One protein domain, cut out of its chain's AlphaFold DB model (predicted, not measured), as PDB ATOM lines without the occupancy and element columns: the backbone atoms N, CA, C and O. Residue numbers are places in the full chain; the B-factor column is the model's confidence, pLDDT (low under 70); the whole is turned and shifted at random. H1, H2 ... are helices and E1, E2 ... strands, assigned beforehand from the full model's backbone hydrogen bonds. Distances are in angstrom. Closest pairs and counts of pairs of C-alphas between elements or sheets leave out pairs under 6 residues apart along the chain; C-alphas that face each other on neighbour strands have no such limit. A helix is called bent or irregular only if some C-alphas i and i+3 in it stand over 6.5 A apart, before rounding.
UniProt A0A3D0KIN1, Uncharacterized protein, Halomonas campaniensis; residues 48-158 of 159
ATOM      1  N   LYS A  48      45.518  -8.429   8.661       84.75
ATOM      2  CA  LYS A  48      45.399  -8.784  10.090       84.75
ATOM      3  C   LYS A  48      46.123  -7.800  11.018       84.75
ATOM      4  O   LYS A  48      45.645  -7.587  12.127       84.75
ATOM      5  N   PHE A  49      47.248  -7.234  10.584       85.31
ATOM      6  CA  PHE A  49      48.001  -6.232  11.338       85.31
ATOM      7  C   PHE A  49      47.234  -4.907  11.385       85.31
ATOM      8  O   PHE A  49      46.954  -4.420  12.477       85.31
ATOM      9  N   ILE A  50      46.787  -4.402  10.229       87.88
ATOM     10  CA  ILE A  50      45.980  -3.171  10.132       87.88
ATOM     11  C   ILE A  50      44.702  -3.294  10.973       87.88
ATOM     12  O   ILE A  50      44.381  -2.417  11.777       87.88
ATOM     13  N   ARG A  51      44.006  -4.432  10.881       92.12
ATOM     14  CA  ARG A  51      42.828  -4.724  11.713       92.12
ATOM     15  C   ARG A  51      43.153  -4.782  13.209       92.12
ATOM     16  O   ARG A  51      42.331  -4.391  14.035       92.12
ATOM     17  N   GLY A  52      44.337  -5.278  13.564       92.75
ATOM     18  CA  GLY A  52      44.840  -5.285  14.936       92.75
ATOM     19  C   GLY A  52      45.028  -3.873  15.490       92.75
ATOM     20  O   GLY A  52      44.560  -3.593  16.590       92.75
ATOM     21  N   LEU A  53      45.618  -2.970  14.706       94.56
ATOM     22  CA  LEU A  53      45.785  -1.564  15.087       94.56
ATOM     23  C   LEU A  53      44.437  -0.859  15.286       94.56
ATOM     24  O   LEU A  53      44.234  -0.193  16.298       94.56
ATOM     25  N   HIS A  54      43.465  -1.098  14.405       95.56
ATOM     26  CA  HIS A  54      42.096  -0.599  14.573       95.56
ATOM     27  C   HIS A  54      41.411  -1.130  15.837       95.56
ATOM     28  O   HIS A  54      40.689  -0.400  16.517       95.56
ATOM     29  N   LYS A  55      41.648  -2.401  16.191       96.69
ATOM     30  CA  LYS A  55      41.148  -2.978  17.444       96.69
ATOM     31  C   LYS A  55      41.740  -2.263  18.660       96.69
ATOM     32  O   LYS A  55      41.007  -2.001  19.612       96.69
ATOM     33  N   ILE A  56      43.039  -1.963  18.629       97.44
ATOM     34  CA  ILE A  56      43.729  -1.232  19.698       97.44
ATOM     35  C   ILE A  56      43.153   0.181  19.818       97.44
ATOM     36  O   ILE A  56      42.716   0.550  20.905       97.44
ATOM     37  N   ALA A  57      43.036   0.909  18.705       97.31
ATOM     38  CA  ALA A  57      42.438   2.243  18.662       97.31
ATOM     39  C   ALA A  57      41.023   2.261  19.266       97.31
ATOM     40  O   ALA A  57      40.729   3.042  20.166       97.31
ATOM     41  N   PHE A  58      40.155   1.344  18.837       97.06
ATOM     42  CA  PHE A  58      38.776   1.283  19.327       97.06
ATOM     43  C   PHE A  58      38.671   0.872  20.808       97.06
ATOM     44  O   PHE A  58      37.776   1.318  21.533       97.06
ATOM     45  N   SER A  59      39.603   0.039  21.281       97.56
ATOM     46  CA  SER A  59      39.695  -0.327  22.701       97.56
ATOM     47  C   SER A  59      40.157   0.860  23.548       97.56
ATOM     48  O   SER A  59      39.579   1.112  24.601       97.56
ATOM     49  N   ALA A  60      41.134   1.626  23.058       97.75
ATOM     50  CA  ALA A  60      41.599   2.848  23.704       97.75
ATOM     51  C   ALA A  60      40.489   3.907  23.767       97.75
ATOM     52  O   ALA A  60      40.255   4.468  24.833       97.75
ATOM     53  N   LEU A  61      39.719   4.104  22.690       97.50
ATOM     54  CA  LEU A  61      38.534   4.967  22.734       97.50
ATOM     55  C   LEU A  61      37.585   4.527  23.859       97.50
ATOM     56  O   LEU A  61      37.188   5.340  24.686       97.50
ATOM     57  N   THR A  62      37.272   3.231  23.938       97.56
ATOM     58  CA  THR A  62      36.385   2.690  24.984       97.56
ATOM     59  C   THR A  62      36.913   2.958  26.395       97.56
ATOM     60  O   THR A  62      36.113   3.204  27.293       97.56
ATOM     61  N   TYR A  63      38.232   2.934  26.590       97.56
ATOM     62  CA  TYR A  63      38.863   3.300  27.857       97.56
ATOM     63  C   TYR A  63      38.645   4.783  28.205       97.56
ATOM     64  O   TYR A  63      38.284   5.085  29.338       97.56
ATOM     65  N   PHE A  64      38.802   5.697  27.242       97.69
ATOM     66  CA  PHE A  64      38.697   7.140  27.490       97.69
ATOM     67  C   PHE A  64      37.261   7.661  27.618       97.69
ATOM     68  O   PHE A  64      36.991   8.484  28.486       97.69
ATOM     69  N   VAL A  65      36.343   7.217  26.754       96.69
ATOM     70  CA  VAL A  65      34.967   7.764  26.690       96.69
ATOM     71  C   VAL A  65      33.907   6.812  27.241       96.69
ATOM     72  O   VAL A  65      32.729   7.156  27.335       96.69
ATOM     73  N   GLY A  66      34.314   5.600  27.611       96.94
ATOM     74  CA  GLY A  66      33.440   4.586  28.179       96.94
ATOM     75  C   GLY A  66      32.665   3.765  27.146       96.94
ATOM     76  O   GLY A  66      32.445   4.141  25.992       96.94
ATOM     77  N   ALA A  67      32.197   2.602  27.601       96.38
ATOM     78  CA  ALA A  67      31.483   1.637  26.764       96.38
ATOM     79  C   ALA A  67      30.115   2.133  26.269       96.38
ATOM     80  O   ALA A  67      29.625   1.637  25.258       96.38
ATOM     81  N   SER A  68      29.481   3.079  26.970       97.44
ATOM     82  CA  SER A  68      28.191   3.640  26.548       97.44
ATOM     83  C   SER A  68      28.319   4.352  25.197       97.44
ATOM     84  O   SER A  68      27.578   4.052  24.261       97.44
ATOM     85  N   GLU A  69      29.338   5.208  25.050       95.31
ATOM     86  CA  GLU A  69      29.628   5.903  23.795       95.31
ATOM     87  C   GLU A  69      30.016   4.909  22.698       95.31
ATOM     88  O   GLU A  69      29.411   4.886  21.625       95.31
ATOM     89  N   THR A  70      30.969   4.014  22.973       95.38
ATOM     90  CA  THR A  70      31.492   3.096  21.948       95.38
ATOM     91  C   THR A  70      30.522   1.988  21.547       95.38
ATOM     92  O   THR A  70      30.788   1.263  20.587       95.38
ATOM     93  N   ARG A  71      29.363   1.865  22.206       96.06
ATOM     94  CA  ARG A  71      28.244   1.004  21.783       96.06
ATOM     95  C   ARG A  71      27.270   1.689  20.825       96.06
ATOM     96  O   ARG A  71      26.486   0.981  20.192       96.06
ATOM     97  N   LYS A  72      27.346   3.012  20.634       95.94
ATOM     98  CA  LYS A  72      26.483   3.745  19.691       95.94
ATOM     99  C   LYS A  72      26.590   3.196  18.263       95.94
ATOM    100  O   LYS A  72      27.601   2.593  17.874       95.94
ATOM    101  N   GLN A  73      25.528   3.388  17.480       94.81
ATOM    102  CA  GLN A  73      25.402   2.831  16.127       94.81
ATOM    103  C   GLN A  73      26.450   3.376  15.150       94.81
ATOM    104  O   GLN A  73      26.942   2.592  14.343       94.81
ATOM    105  N   LYS A  74      26.886   4.637  15.298       92.81
ATOM    106  CA  LYS A  74      27.937   5.254  14.461       92.81
ATOM    107  C   LYS A  74      29.256   4.465  14.414       92.81
ATOM    108  O   LYS A  74      29.983   4.506  13.433       92.81
ATOM    109  N   TYR A  75      29.538   3.647  15.434       94.00
ATOM    110  CA  TYR A  75      30.721   2.778  15.468       94.00
ATOM    111  C   TYR A  75      30.471   1.347  14.957       94.00
ATOM    112  O   TYR A  75      31.315   0.463  15.129       94.00
ATOM    113  N   ASN A  76      29.321   1.058  14.341       91.75
ATOM    114  CA  ASN A  76      29.051  -0.260  13.758       91.75
ATOM    115  C   ASN A  76      30.085  -0.623  12.689       91.75
ATOM    116  O   ASN A  76      30.572  -1.755  12.696       91.75
ATOM    117  N   GLY A  77      30.467   0.331  11.833       90.06
ATOM    118  CA  GLY A  77      31.457   0.121  10.775       90.06
ATOM    119  C   GLY A  77      32.795  -0.387  11.317       90.06
ATOM    120  O   GLY A  77      33.258  -1.458  10.920       90.06
ATOM    121  N   ILE A  78      33.380   0.310  12.297       92.44
ATOM    122  CA  ILE A  78      34.650  -0.102  12.912       92.44
ATOM    123  C   ILE A  78      34.522  -1.436  13.664       92.44
ATOM    124  O   ILE A  78      35.404  -2.292  13.562       92.44
ATOM    125  N   ARG A  79      33.399  -1.687  14.354       93.06
ATOM    126  CA  ARG A  79      33.156  -2.980  15.021       93.06
ATOM    127  C   ARG A  79      33.086  -4.136  14.022       93.06
ATOM    128  O   ARG A  79      33.661  -5.194  14.285       93.06
ATOM    129  N   GLN A  80      32.398  -3.962  12.892       91.81
ATOM    130  CA  GLN A  80      32.325  -4.978  11.836       91.81
ATOM    131  C   GLN A  80      33.687  -5.177  11.169       91.81
ATOM    132  O   GLN A  80      34.097  -6.322  10.972       91.81
ATOM    133  N   TYR A  81      34.423  -4.096  10.905       91.94
ATOM    134  CA  TYR A  81      35.781  -4.166  10.374       91.94
ATOM    135  C   TYR A  81      36.715  -4.967  11.292       91.94
ATOM    136  O   TYR A  81      37.359  -5.917  10.850       91.94
ATOM    137  N   VAL A  82      36.730  -4.674  12.594       92.38
ATOM    138  CA  VAL A  82      37.572  -5.390  13.567       92.38
ATOM    139  C   VAL A  82      37.196  -6.871  13.676       92.38
ATOM    140  O   VAL A  82      38.082  -7.721  13.788       92.38
ATOM    141  N   LYS A  83      35.898  -7.200  13.630       91.31
ATOM    142  CA  LYS A  83      35.411  -8.584  13.761       91.31
ATOM    143  C   LYS A  83      35.611  -9.411  12.492       91.31
ATOM    144  O   LYS A  83      36.094 -10.536  12.573       91.31
ATOM    145  N   LYS A  84      35.222  -8.871  11.338       90.12
ATOM    146  CA  LYS A  84      35.129  -9.611  10.069       90.12
ATOM    147  C   LYS A  84      36.259  -9.269   9.100       90.12
ATOM    148  O   LYS A  84      36.710 -10.132   8.363       90.12
ATOM    149  N   GLY A  85      36.784  -8.045   9.153       83.75
ATOM    150  CA  GLY A  85      37.743  -7.528   8.170       83.75
ATOM    151  C   GLY A  85      37.098  -7.087   6.856       83.75
ATOM    152  O   GLY A  85      37.812  -6.875   5.884       83.75
ATOM    153  N   ASN A  86      35.768  -6.959   6.821       72.62
ATOM    154  CA  ASN A  86      35.011  -6.595   5.625       72.62
ATOM    155  C   ASN A  86      34.885  -5.067   5.558       72.62
ATOM    156  O   ASN A  86      33.944  -4.504   6.111       72.62
ATOM    157  N   SER A  87      35.901  -4.406   5.009       79.00
ATOM    158  CA  SER A  87      35.946  -3.008   4.532       79.00
ATOM    159  C   SER A  87      37.410  -2.601   4.356       79.00
ATOM    160  O   SER A  87      38.315  -3.238   4.908       79.00
ATOM    161  N   THR A  88      37.643  -1.537   3.598       82.25
ATOM    162  CA  THR A  88      38.938  -0.861   3.568       82.25
ATOM    163  C   THR A  88      38.938   0.232   4.625       82.25
ATOM    164  O   THR A  88      37.971   0.979   4.748       82.25
ATOM    165  N   ARG A  89      40.005   0.251   5.422       89.00
ATOM    166  CA  ARG A  89      40.295   1.282   6.408       89.00
ATOM    167  C   ARG A  89      41.792   1.566   6.419       89.00
ATOM    168  O   ARG A  89      42.579   0.637   6.212       89.00
ATOM    169  N   HIS A  90      42.164   2.809   6.665       90.88
ATOM    170  CA  HIS A  90      43.508   3.343   6.566       90.88
ATOM    171  C   HIS A  90      44.030   3.791   7.928       90.88
ATOM    172  O   HIS A  90      43.297   4.080   8.869       90.88
ATOM    173  N   ILE A  91      45.353   3.848   8.029       90.81
ATOM    174  CA  ILE A  91      46.046   4.342   9.216       90.81
ATOM    175  C   ILE A  91      47.149   5.260   8.734       90.81
ATOM    176  O   ILE A  91      47.903   4.871   7.841       90.81
ATOM    177  N   ILE A  92      47.252   6.441   9.337       90.56
ATOM    178  CA  ILE A  92      48.398   7.326   9.137       90.56
ATOM    179  C   ILE A  92      49.469   6.933  10.145       90.56
ATOM    180  O   ILE A  92      49.187   6.752  11.334       90.56
ATOM    181  N   LEU A  93      50.686   6.763   9.646       89.00
ATOM    182  CA  LEU A  93      51.861   6.413  10.420       89.00
ATOM    183  C   LEU A  93      52.819   7.584  10.377       89.00
ATOM    184  O   LEU A  93      53.084   8.113   9.301       89.00
ATOM    185  N   SER A  94      53.393   7.924  11.520       85.12
ATOM    186  CA  SER A  94      54.522   8.842  11.577       85.12
ATOM    187  C   SER A  94      55.549   8.375  12.599       85.12
ATOM    188  O   SER A  94      55.312   7.482  13.425       85.12
ATOM    189  N   ARG A  95      56.741   8.957  12.513       82.00
ATOM    190  CA  ARG A  95      57.786   8.742  13.508       82.00
ATOM    191  C   ARG A  95      57.391   9.401  14.834       82.00
ATOM    192  O   ARG A  95      56.840  10.494  14.853       82.00
ATOM    193  N   ALA A  96      57.701   8.736  15.943       83.62
ATOM    194  CA  ALA A  96      57.596   9.331  17.266       83.62
ATOM    195  C   ALA A  96      58.720  10.343  17.541       83.62
ATOM    196  O   ALA A  96      59.876  10.100  17.192       83.62
ATOM    197  N   ASP A  97      58.398  11.418  18.262       82.69
ATOM    198  CA  ASP A  97      59.365  12.464  18.642       82.69
ATOM    199  C   ASP A  97      60.469  11.936  19.570       82.69
ATOM    200  O   ASP A  97      61.602  12.417  19.570       82.69
ATOM    201  N   ARG A  98      60.146  10.917  20.374       81.25
ATOM    202  CA  ARG A  98      61.078  10.317  21.325       81.25
ATOM    203  C   ARG A  98      61.833   9.152  20.691       81.25
ATOM    204  O   ARG A  98      61.239   8.190  20.210       81.25
ATOM    205  N   LEU A  99      63.160   9.195  20.804       74.19
ATOM    206  CA  LEU A  99      64.032   8.065  20.490       74.19
ATOM    207  C   LEU A  99      63.878   6.953  21.541       74.19
ATOM    208  O   LEU A  99      63.966   7.207  22.743       74.19
ATOM    209  N   GLY A 100      63.684   5.717  21.081       78.25
ATOM    210  CA  GLY A 100      63.617   4.518  21.923       78.25
ATOM    211  C   GLY A 100      62.266   3.801  21.891       78.25
ATOM    212  O   GLY A 100      61.287   4.279  21.326       78.25
ATOM    213  N   TYR A 101      62.222   2.611  22.492       82.75
ATOM    214  CA  TYR A 101      61.018   1.785  22.548       82.75
ATOM    215  C   TYR A 101      60.070   2.280  23.641       82.75
ATOM    216  O   TYR A 101      60.425   2.281  24.820       82.75
ATOM    217  N   TYR A 102      58.852   2.661  23.261       88.62
ATOM    218  CA  TYR A 102      57.795   2.989  24.213       88.62
ATOM    219  C   TYR A 102      56.400   2.824  23.603       88.62
ATOM    220  O   TYR A 102      56.247   2.672  22.386       88.62
ATOM    221  N   HIS A 103      55.396   2.862  24.480       92.62
ATOM    222  CA  HIS A 103      53.979   2.883  24.135       92.62
ATOM    223  C   HIS A 103      53.315   4.053  24.844       92.62
ATOM    224  O   HIS A 103      53.665   4.349  25.986       92.62
ATOM    225  N   ASP A 104      52.373   4.709  24.180       95.00
ATOM    226  CA  ASP A 104      51.629   5.829  24.753       95.00
ATOM    227  C   ASP A 104      50.261   5.963  24.075       95.00
ATOM    228  O   ASP A 104      50.112   5.630  22.902       95.00
ATOM    229  N   PHE A 105      49.265   6.468  24.793       96.06
ATOM    230  CA  PHE A 105      47.928   6.723  24.262       96.06
ATOM    231  C   PHE A 105      47.535   8.162  24.561       96.06
ATOM    232  O   PHE A 105      47.571   8.597  25.710       96.06
ATOM    233  N   LYS A 106      47.126   8.900  23.527       94.75
ATOM    234  CA  LYS A 106      46.598  10.253  23.700       94.75
ATOM    235  C   LYS A 106      45.090  10.213  23.894       94.75
ATOM    236  O   LYS A 106      44.410   9.322  23.380       94.75
ATOM    237  N   THR A 107      44.581  11.208  24.617       95.31
ATOM    238  CA  THR A 107      43.144  11.470  24.699       95.31
ATOM    239  C   THR A 107      42.571  11.571  23.279       95.31
ATOM    240  O   THR A 107      43.201  12.206  22.429       95.31
ATOM    241  N   PRO A 108      41.411  10.949  23.000       95.94
ATOM    242  CA  PRO A 108      40.803  10.979  21.679       95.94
ATOM    243  C   PRO A 108      40.554  12.417  21.209       95.94
ATOM    244  O   PRO A 108      40.022  13.232  21.965       95.94
ATOM    245  N   TRP A 109      40.882  12.712  19.953       94.38
ATOM    246  CA  TRP A 109      40.446  13.954  19.320       94.38
ATOM    247  C   TRP A 109      38.986  13.820  18.888       94.38
ATOM    248  O   TRP A 109      38.581  12.747  18.438       94.38
ATOM    249  N   VAL A 110      38.217  14.903  19.008       94.69
ATOM    250  CA  VAL A 110      36.792  14.939  18.662       94.69
ATOM    251  C   VAL A 110      36.567  15.949  17.544       94.69
ATOM    252  O   VAL A 110      37.013  17.092  17.646       94.69
ATOM    253  N   SER A 111      35.883  15.530  16.484       91.44
ATOM    254  CA  SER A 111      35.471  16.412  15.394       91.44
ATOM    255  C   SER A 111      34.290  17.294  15.804       91.44
ATOM    256  O   SER A 111      33.582  17.010  16.768       91.44
ATOM    257  N   GLU A 112      34.010  18.330  15.013       89.06
ATOM    258  CA  GLU A 112      32.805  19.162  15.165       89.06
ATOM    259  C   GLU A 112      31.503  18.345  15.053       89.06
ATOM    260  O   GLU A 112      30.482  18.718  15.622       89.06
ATOM    261  N   LEU A 113      31.552  17.195  14.368       88.25
ATOM    262  CA  LEU A 113      30.433  16.259  14.216       88.25
ATOM    263  C   LEU A 113      30.355  15.224  15.356       88.25
ATOM    264  O   LEU A 113      29.470  14.368  15.366       88.25
ATOM    265  N   GLY A 114      31.272  15.281  16.327       91.38
ATOM    266  CA  GLY A 114      31.326  14.343  17.450       91.38
ATOM    267  C   GLY A 114      31.910  12.969  17.095       91.38
ATOM    268  O   GLY A 114      31.657  11.989  17.810       91.38
ATOM    269  N   ASP A 115      32.659  12.868  15.997       93.44
ATOM    270  CA  ASP A 115      33.432  11.673  15.652       93.44
ATOM    271  C   ASP A 115      34.795  11.697  16.317       93.44
ATOM    272  O   ASP A 115      35.334  12.756  16.623       93.44
ATOM    273  N   TYR A 116      35.363  10.514  16.518       95.75
ATOM    274  CA  TYR A 116      36.596  10.368  17.269       95.75
ATOM    275  C   TYR A 116      37.737   9.876  16.402       95.75
ATOM    276  O   TYR A 116      37.572   8.955  15.603       95.75
ATOM    277  N   THR A 117      38.914  10.419  16.680       95.62
ATOM    278  CA  THR A 117      40.181   9.962  16.117       95.62
ATOM    279  C   THR A 117      41.135   9.632  17.244       95.62
ATOM    280  O   THR A 117      41.255  10.370  18.225       95.62
ATOM    281  N   MET A 118      41.808   8.496  17.110       96.62
ATOM    282  CA  MET A 118      42.767   8.020  18.095       96.62
ATOM    283  C   MET A 118      44.185   8.209  17.597       96.62
ATOM    284  O   MET A 118      44.519   7.742  16.511       96.62
ATOM    285  N   GLN A 119      45.019   8.806  18.444       95.69
ATOM    286  CA  GLN A 119      46.463   8.837  18.279       95.69
ATOM    287  C   GLN A 119      47.122   8.032  19.398       95.69
ATOM    288  O   GLN A 119      46.826   8.217  20.581       95.69
ATOM    289  N   PHE A 120      48.031   7.140  19.029       95.69
ATOM    290  CA  PHE A 120      48.778   6.337  19.988       95.69
ATOM    291  C   PHE A 120      50.142   5.943  19.427       95.69
ATOM    292  O   PHE A 120      50.348   5.911  18.216       95.69
ATOM    293  N   VAL A 121      51.078   5.644  20.322       94.12
ATOM    294  CA  VAL A 121      52.403   5.126  19.999       94.12
ATOM    295  C   VAL A 121      52.447   3.654  20.358       94.12
ATOM    296  O   VAL A 121      52.137   3.296  21.493       94.12
ATOM    297  N   LEU A 122      52.864   2.807  19.416       91.00
ATOM    298  CA  LEU A 122      53.281   1.438  19.721       91.00
ATOM    299  C   LEU A 122      54.692   1.209  19.212       91.00
ATOM    300  O   LEU A 122      54.979   1.454  18.042       91.00
ATOM    301  N   CYS A 123      55.556   0.690  20.080       87.38
ATOM    302  CA  CYS A 123      56.943   0.372  19.742       87.38
ATOM    303  C   CYS A 123      57.708   1.569  19.130       87.38
ATOM    304  O   CYS A 123      58.538   1.369  18.248       87.38
ATOM    305  N   GLY A 124      57.414   2.803  19.558       84.69
ATOM    306  CA  GLY A 124      58.035   4.018  19.008       84.69
ATOM    307  C   GLY A 124      57.516   4.473  17.631       84.69
ATOM    308  O   GLY A 124      58.125   5.343  17.015       84.69
ATOM    309  N   VAL A 125      56.402   3.917  17.139       87.38
ATOM    310  CA  VAL A 125      55.715   4.367  15.913       87.38
ATOM    311  C   VAL A 125      54.380   5.002  16.283       87.38
ATOM    312  O   VAL A 125      53.615   4.413  17.049       87.38
ATOM    313  N   VAL A 126      54.099   6.189  15.746       91.81
ATOM    314  CA  VAL A 126      52.827   6.891  15.940       91.81
ATOM    315  C   VAL A 126      51.809   6.363  14.938       91.81
ATOM    316  O   VAL A 126      52.091   6.257  13.747       91.81
ATOM    317  N   PHE A 127      50.610   6.068  15.427       93.38
ATOM    318  CA  PHE A 127      49.460   5.660  14.635       93.38
ATOM    319  C   PHE A 127      48.311   6.630  14.872       93.38
ATOM    320  O   PHE A 127      47.965   6.911  16.023       93.38
ATOM    321  N   ILE A 128      47.699   7.098  13.786       94.12
ATOM    322  CA  ILE A 128      46.490   7.920  13.803       94.12
ATOM    323  C   ILE A 128      45.389   7.157  13.066       94.12
ATOM    324  O   ILE A 128      45.558   6.766  11.908       94.12
ATOM    325  N   VAL A 129      44.278   6.921  13.760       95.00
ATOM    326  CA  VAL A 129      43.161   6.091  13.295       95.00
ATOM    327  C   VAL A 129      41.855   6.868  13.403       95.00
ATOM    328  O   VAL A 129      41.438   7.224  14.508       95.00
ATOM    329  N   ASP A 130      41.197   7.068  12.264       94.88
ATOM    330  CA  ASP A 130      39.847   7.626  12.186       94.88
ATOM    331  C   ASP A 130      38.807   6.553  12.558       94.88
ATOM    332  O   ASP A 130      38.719   5.481  11.943       94.88
ATOM    333  N   LEU A 131      38.023   6.813  13.608       94.81
ATOM    334  CA  LEU A 131      36.984   5.898  14.088       94.81
ATOM    335  C   LEU A 131      35.585   6.271  13.596       94.81
ATOM    336  O   LEU A 131      34.628   5.588  13.981       94.81
ATOM    337  N   SER A 132      35.454   7.287  12.742       92.56
ATOM    338  CA  SER A 132      34.180   7.638  12.127       92.56
ATOM    339  C   SER A 132      33.635   6.494  11.265       92.56
ATOM    340  O   SER A 132      34.312   5.511  10.898       92.56
ATOM    341  N   GLU A 133      32.366   6.633  10.902       88.69
ATOM    342  CA  GLU A 133      31.796   5.837   9.830       88.69
ATOM    343  C   GLU A 133      32.507   6.174   8.510       88.69
ATOM    344  O   GLU A 133      32.739   7.341   8.203       88.69
ATOM    345  N   ASN A 134      32.925   5.134   7.780       85.31
ATOM    346  CA  ASN A 134      33.614   5.222   6.485       85.31
ATOM    347  C   ASN A 134      34.839   6.158   6.403       85.31
ATOM    348  O   ASN A 134      35.192   6.572   5.306       85.31
ATOM    349  N   GLU A 135      35.503   6.454   7.526       88.69
ATOM    350  CA  GLU A 135      36.724   7.282   7.569       88.69
ATOM    351  C   GLU A 135      36.553   8.678   6.955       88.69
ATOM    352  O   GLU A 135      37.389   9.163   6.190       88.69
ATOM    353  N   MET A 136      35.435   9.329   7.264       89.44
ATOM    354  CA  MET A 136      35.073  10.617   6.681       89.44
ATOM    355  C   MET A 136      36.112  11.719   6.943       89.44
ATOM    356  O   MET A 136      36.204  12.663   6.159       89.44
ATOM    357  N   HIS A 137      36.902  11.610   8.017       89.31
ATOM    358  CA  HIS A 137      37.926  12.593   8.377       89.31
ATOM    359  C   HIS A 137      39.317  12.205   7.862       89.31
ATOM    360  O   HIS A 137      40.203  13.061   7.800       89.31
ATOM    361  N   TYR A 138      39.521  10.962   7.413       89.25
ATOM    362  CA  TYR A 138      40.802  10.495   6.876       89.25
ATOM    363  C   TYR A 138      41.371  11.373   5.750       89.25
ATOM    364  O   TYR A 138      42.553  11.714   5.841       89.25
ATOM    365  N   PRO A 139      40.602  11.829   4.734       89.56
ATOM    366  CA  PRO A 139      41.141  12.713   3.696       89.56
ATOM    367  C   PRO A 139      41.733  14.010   4.263       89.56
ATOM    368  O   PRO A 139      42.792  14.459   3.821       89.56
ATOM    369  N   ARG A 140      41.089  14.582   5.289       88.50
ATOM    370  CA  ARG A 140      41.583  15.774   5.988       88.50
ATOM    371  C   ARG A 140      42.885  15.469   6.722       88.50
ATOM    372  O   ARG A 140      43.835  16.237   6.592       88.50
ATOM    373  N   TYR A 141      42.953  14.360   7.456       86.69
ATOM    374  CA  TYR A 141      44.171  13.983   8.178       86.69
ATOM    375  C   TYR A 141      45.329  13.658   7.247       86.69
ATOM    376  O   TYR A 141      46.454  14.058   7.525       86.69
ATOM    377  N   LYS A 142      45.056  12.992   6.122       86.62
ATOM    378  CA  LYS A 142      46.057  12.719   5.094       86.62
ATOM    379  C   LYS A 142      46.619  14.023   4.530       86.62
ATOM    380  O   LYS A 142      47.831  14.192   4.512       86.62
ATOM    381  N   SER A 143      45.753  14.974   4.169       85.88
ATOM    382  CA  SER A 143      46.194  16.289   3.683       85.88
ATOM    383  C   SER A 143      46.970  17.084   4.739       85.88
ATOM    384  O   SER A 143      47.907  17.806   4.408       85.88
ATOM    385  N   MET A 144      46.614  16.961   6.022       83.19
ATOM    386  CA  MET A 144      47.395  17.565   7.107       83.19
ATOM    387  C   MET A 144      48.764  16.900   7.253       83.19
ATOM    388  O   MET A 144      49.755  17.610   7.376       83.19
ATOM    389  N   ALA A 145      48.836  15.570   7.191       83.25
ATOM    390  CA  ALA A 145      50.097  14.839   7.249       83.25
ATOM    391  C   ALA A 145      51.024  15.221   6.081       83.25
ATOM    392  O   ALA A 145      52.186  15.529   6.316       83.25
ATOM    393  N   GLU A 146      50.482  15.323   4.862       82.38
ATOM    394  CA  GLU A 146      51.197  15.801   3.665       82.38
ATOM    395  C   GLU A 146      51.799  17.204   3.838       82.38
ATOM    396  O   GLU A 146      52.846  17.495   3.269       82.38
ATOM    397  N   LYS A 147      51.145  18.082   4.608       81.38
ATOM    398  CA  LYS A 147      51.607  19.460   4.848       81.38
ATOM    399  C   LYS A 147      52.566  19.586   6.027       81.38
ATOM    400  O   LYS A 147      53.410  20.473   6.021       81.38
ATOM    401  N   MET A 148      52.363  18.786   7.071       74.25
ATOM    402  CA  MET A 148      53.079  18.919   8.344       74.25
ATOM    403  C   MET A 148      54.398  18.159   8.368       74.25
ATOM    404  O   MET A 148      55.314  18.561   9.079       74.25
ATOM    405  N   PHE A 149      54.485  17.055   7.635       73.56
ATOM    406  CA  PHE A 149      55.644  16.183   7.649       73.56
ATOM    407  C   PHE A 149      56.391  16.310   6.323       73.56
ATOM    408  O   PHE A 149      55.803  16.150   5.253       73.56
ATOM    409  N   GLU A 150      57.695  16.576   6.395       65.12
ATOM    410  CA  GLU A 150      58.575  16.493   5.230       65.12
ATOM    411  C   GLU A 150      58.549  15.064   4.654       65.12
ATOM    412  O   GLU A 150      58.258  14.095   5.371       65.12
ATOM    413  N   ASN A 151      58.824  14.927   3.352       55.19
ATOM    414  CA  ASN A 151      58.842  13.633   2.662       55.19
ATOM    415  C   ASN A 151      59.640  12.590   3.484       55.19
ATOM    416  O   ASN A 151      60.689  12.906   4.039       55.19
ATOM    417  N   ASP A 152      59.109  11.365   3.585       57.81
ATOM    418  CA  ASP A 152      59.626  10.213   4.356       57.81
ATOM    419  C   ASP A 152      59.380  10.187   5.881       57.81
ATOM    420  O   ASP A 152      59.674   9.180   6.532       57.81
ATOM    421  N   GLN A 153      58.784  11.223   6.483       64.69
ATOM    422  CA  GLN A 153      58.468  11.212   7.928       64.69
ATOM    423  C   GLN A 153      57.113  10.579   8.278       64.69
ATOM    424  O   GLN A 153      56.796  10.365   9.456       64.69
ATOM    425  N   TRP A 154      56.321  10.252   7.258       73.75
ATOM    426  CA  TRP A 154      55.009   9.646   7.411       73.75
ATOM    427  C   TRP A 154      54.668   8.728   6.235       73.75
ATOM    428  O   TRP A 154      55.230   8.823   5.144       73.75
ATOM    429  N   THR A 155      53.735   7.813   6.462       73.50
ATOM    430  CA  THR A 155      53.156   6.964   5.418       73.50
ATOM    431  C   THR A 155      51.729   6.584   5.796       73.50
ATOM    432  O   THR A 155      51.247   6.920   6.880       73.50
ATOM    433  N   TYR A 156      51.035   5.872   4.916       76.50
ATOM    434  CA  TYR A 156      49.744   5.279   5.227       76.50
ATOM    435  C   TYR A 156      49.764   3.784   4.936       76.50
ATOM    436  O   TYR A 156      50.416   3.325   4.000       76.50
ATOM    437  N   LEU A 157      49.035   3.013   5.743       72.12
ATOM    438  CA  LEU A 157      48.830   1.592   5.480       72.12
ATOM    439  C   LEU A 157      47.527   1.399   4.698       72.12
ATOM    440  O   LEU A 157      46.455   1.583   5.285       72.12
ATOM    441  N   PRO A 158      47.589   1.048   3.398       64.50
ATOM    442  CA  PRO A 158      46.403   0.699   2.627       64.50
ATOM    443  C   PRO A 158      45.904  -0.693   3.025       64.50
ATOM    444  O   PRO A 158      46.700  -1.571   3.371       64.50
TER     445      PRO A 158
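AT A GLANCE: This is residues 48 to 158 of the 159 residues of an uncharacterized protein of Halomonas campaniensis (UniProt A0A3D0KIN1). A strongly twisted sheet of four strands forms the middle layer, with helix H1 slanting over one face and helix H3 running along the strands over the other. H2 folds back beside the first part of H1, off the sheet. The printed part has 111 residues with three named helices and four named strands, in the order H1 H2 E1 E2 E3 H3 E4; the sheet, E2 E3 E1 E4, is antiparallel throughout and the class is mixed, helices and strands. The whole is compact, with a radius of gyration of the C-alphas of 13.5 A and spans of 37 by 29 by 27 A.

HOW THE PARTS SIT: H1, residues 48 to 70, has a kink of 97 degrees near residue 64 and is irregular: C-alphas 64 and 67 are 9.1 A apart. With residues 51 to 58 it touches H2, residues 73 to 84, the closest C-alphas being those of Arg 51 and Val 82, 5.6 A apart. The two form a helical hairpin, opposite ways at a shallow tilt of 32 degrees, only just short of steep. H2 is irregular too, C-alphas 74 and 77 being 7.2 A apart. In the sheet, E1, residues 91 to 95, is an inner strand between E3, residues 125 to 130, and E4, residues 154 to 157. E2, residues 116 to 122, forms a hairpin with E3; N 120 and O 127 are 3.0 A apart, within hydrogen-bond range. Also within range are N 128 and O 92 of E3 and E1, at 2.9 A, and N 93 and O 155 of E1 and E4, at 2.8 A. H1 is on the sheet at a height of 9.0 A, over E2 and E3; the closest C-alphas of H1 and E2 are those of Ala 57 and Met 118, 5.8 A apart. H3, residues 138 to 148, is on the opposite face at a height of 9.2 A, over E1, at 11 degrees to it on the local plane. E3, H3 and E4 make a split strand-helix-strand unit, two strands running the same way with E1 between them, and its crossover is right-handed. Every O i to N i+4 pair is within hydrogen-bond range in H3, 16 of 19 in H1 and 6 of 8 in H2.

IN THESE COORDINATES: H1 begins at C-alpha 48 (45.399, -8.784, 10.090) and measures 21.8 A; H2 measures 16.9 A. E1 is 13.3 A long, E2 19.1 A and E3 16.6 A. H3, 15.0 A, begins at C-alpha 138 (40.802, 10.495, 6.876). E4, 10.3 A, ends at C-alpha 157 (48.830, 1.592, 5.480).

THE WHOLE: The C-alphas farthest apart, those of Ser 68 and Asn 151, are 40.1 A apart. The printed part has no cut. The link from E1 to E2, residues 96 to 115, is long; its residues 104 to 105 and 109 to 110 make short antiparallel pairings with E2. Mean pLDDT of the printed part is 88.6; residues 150 to 153 and 158 are under 70.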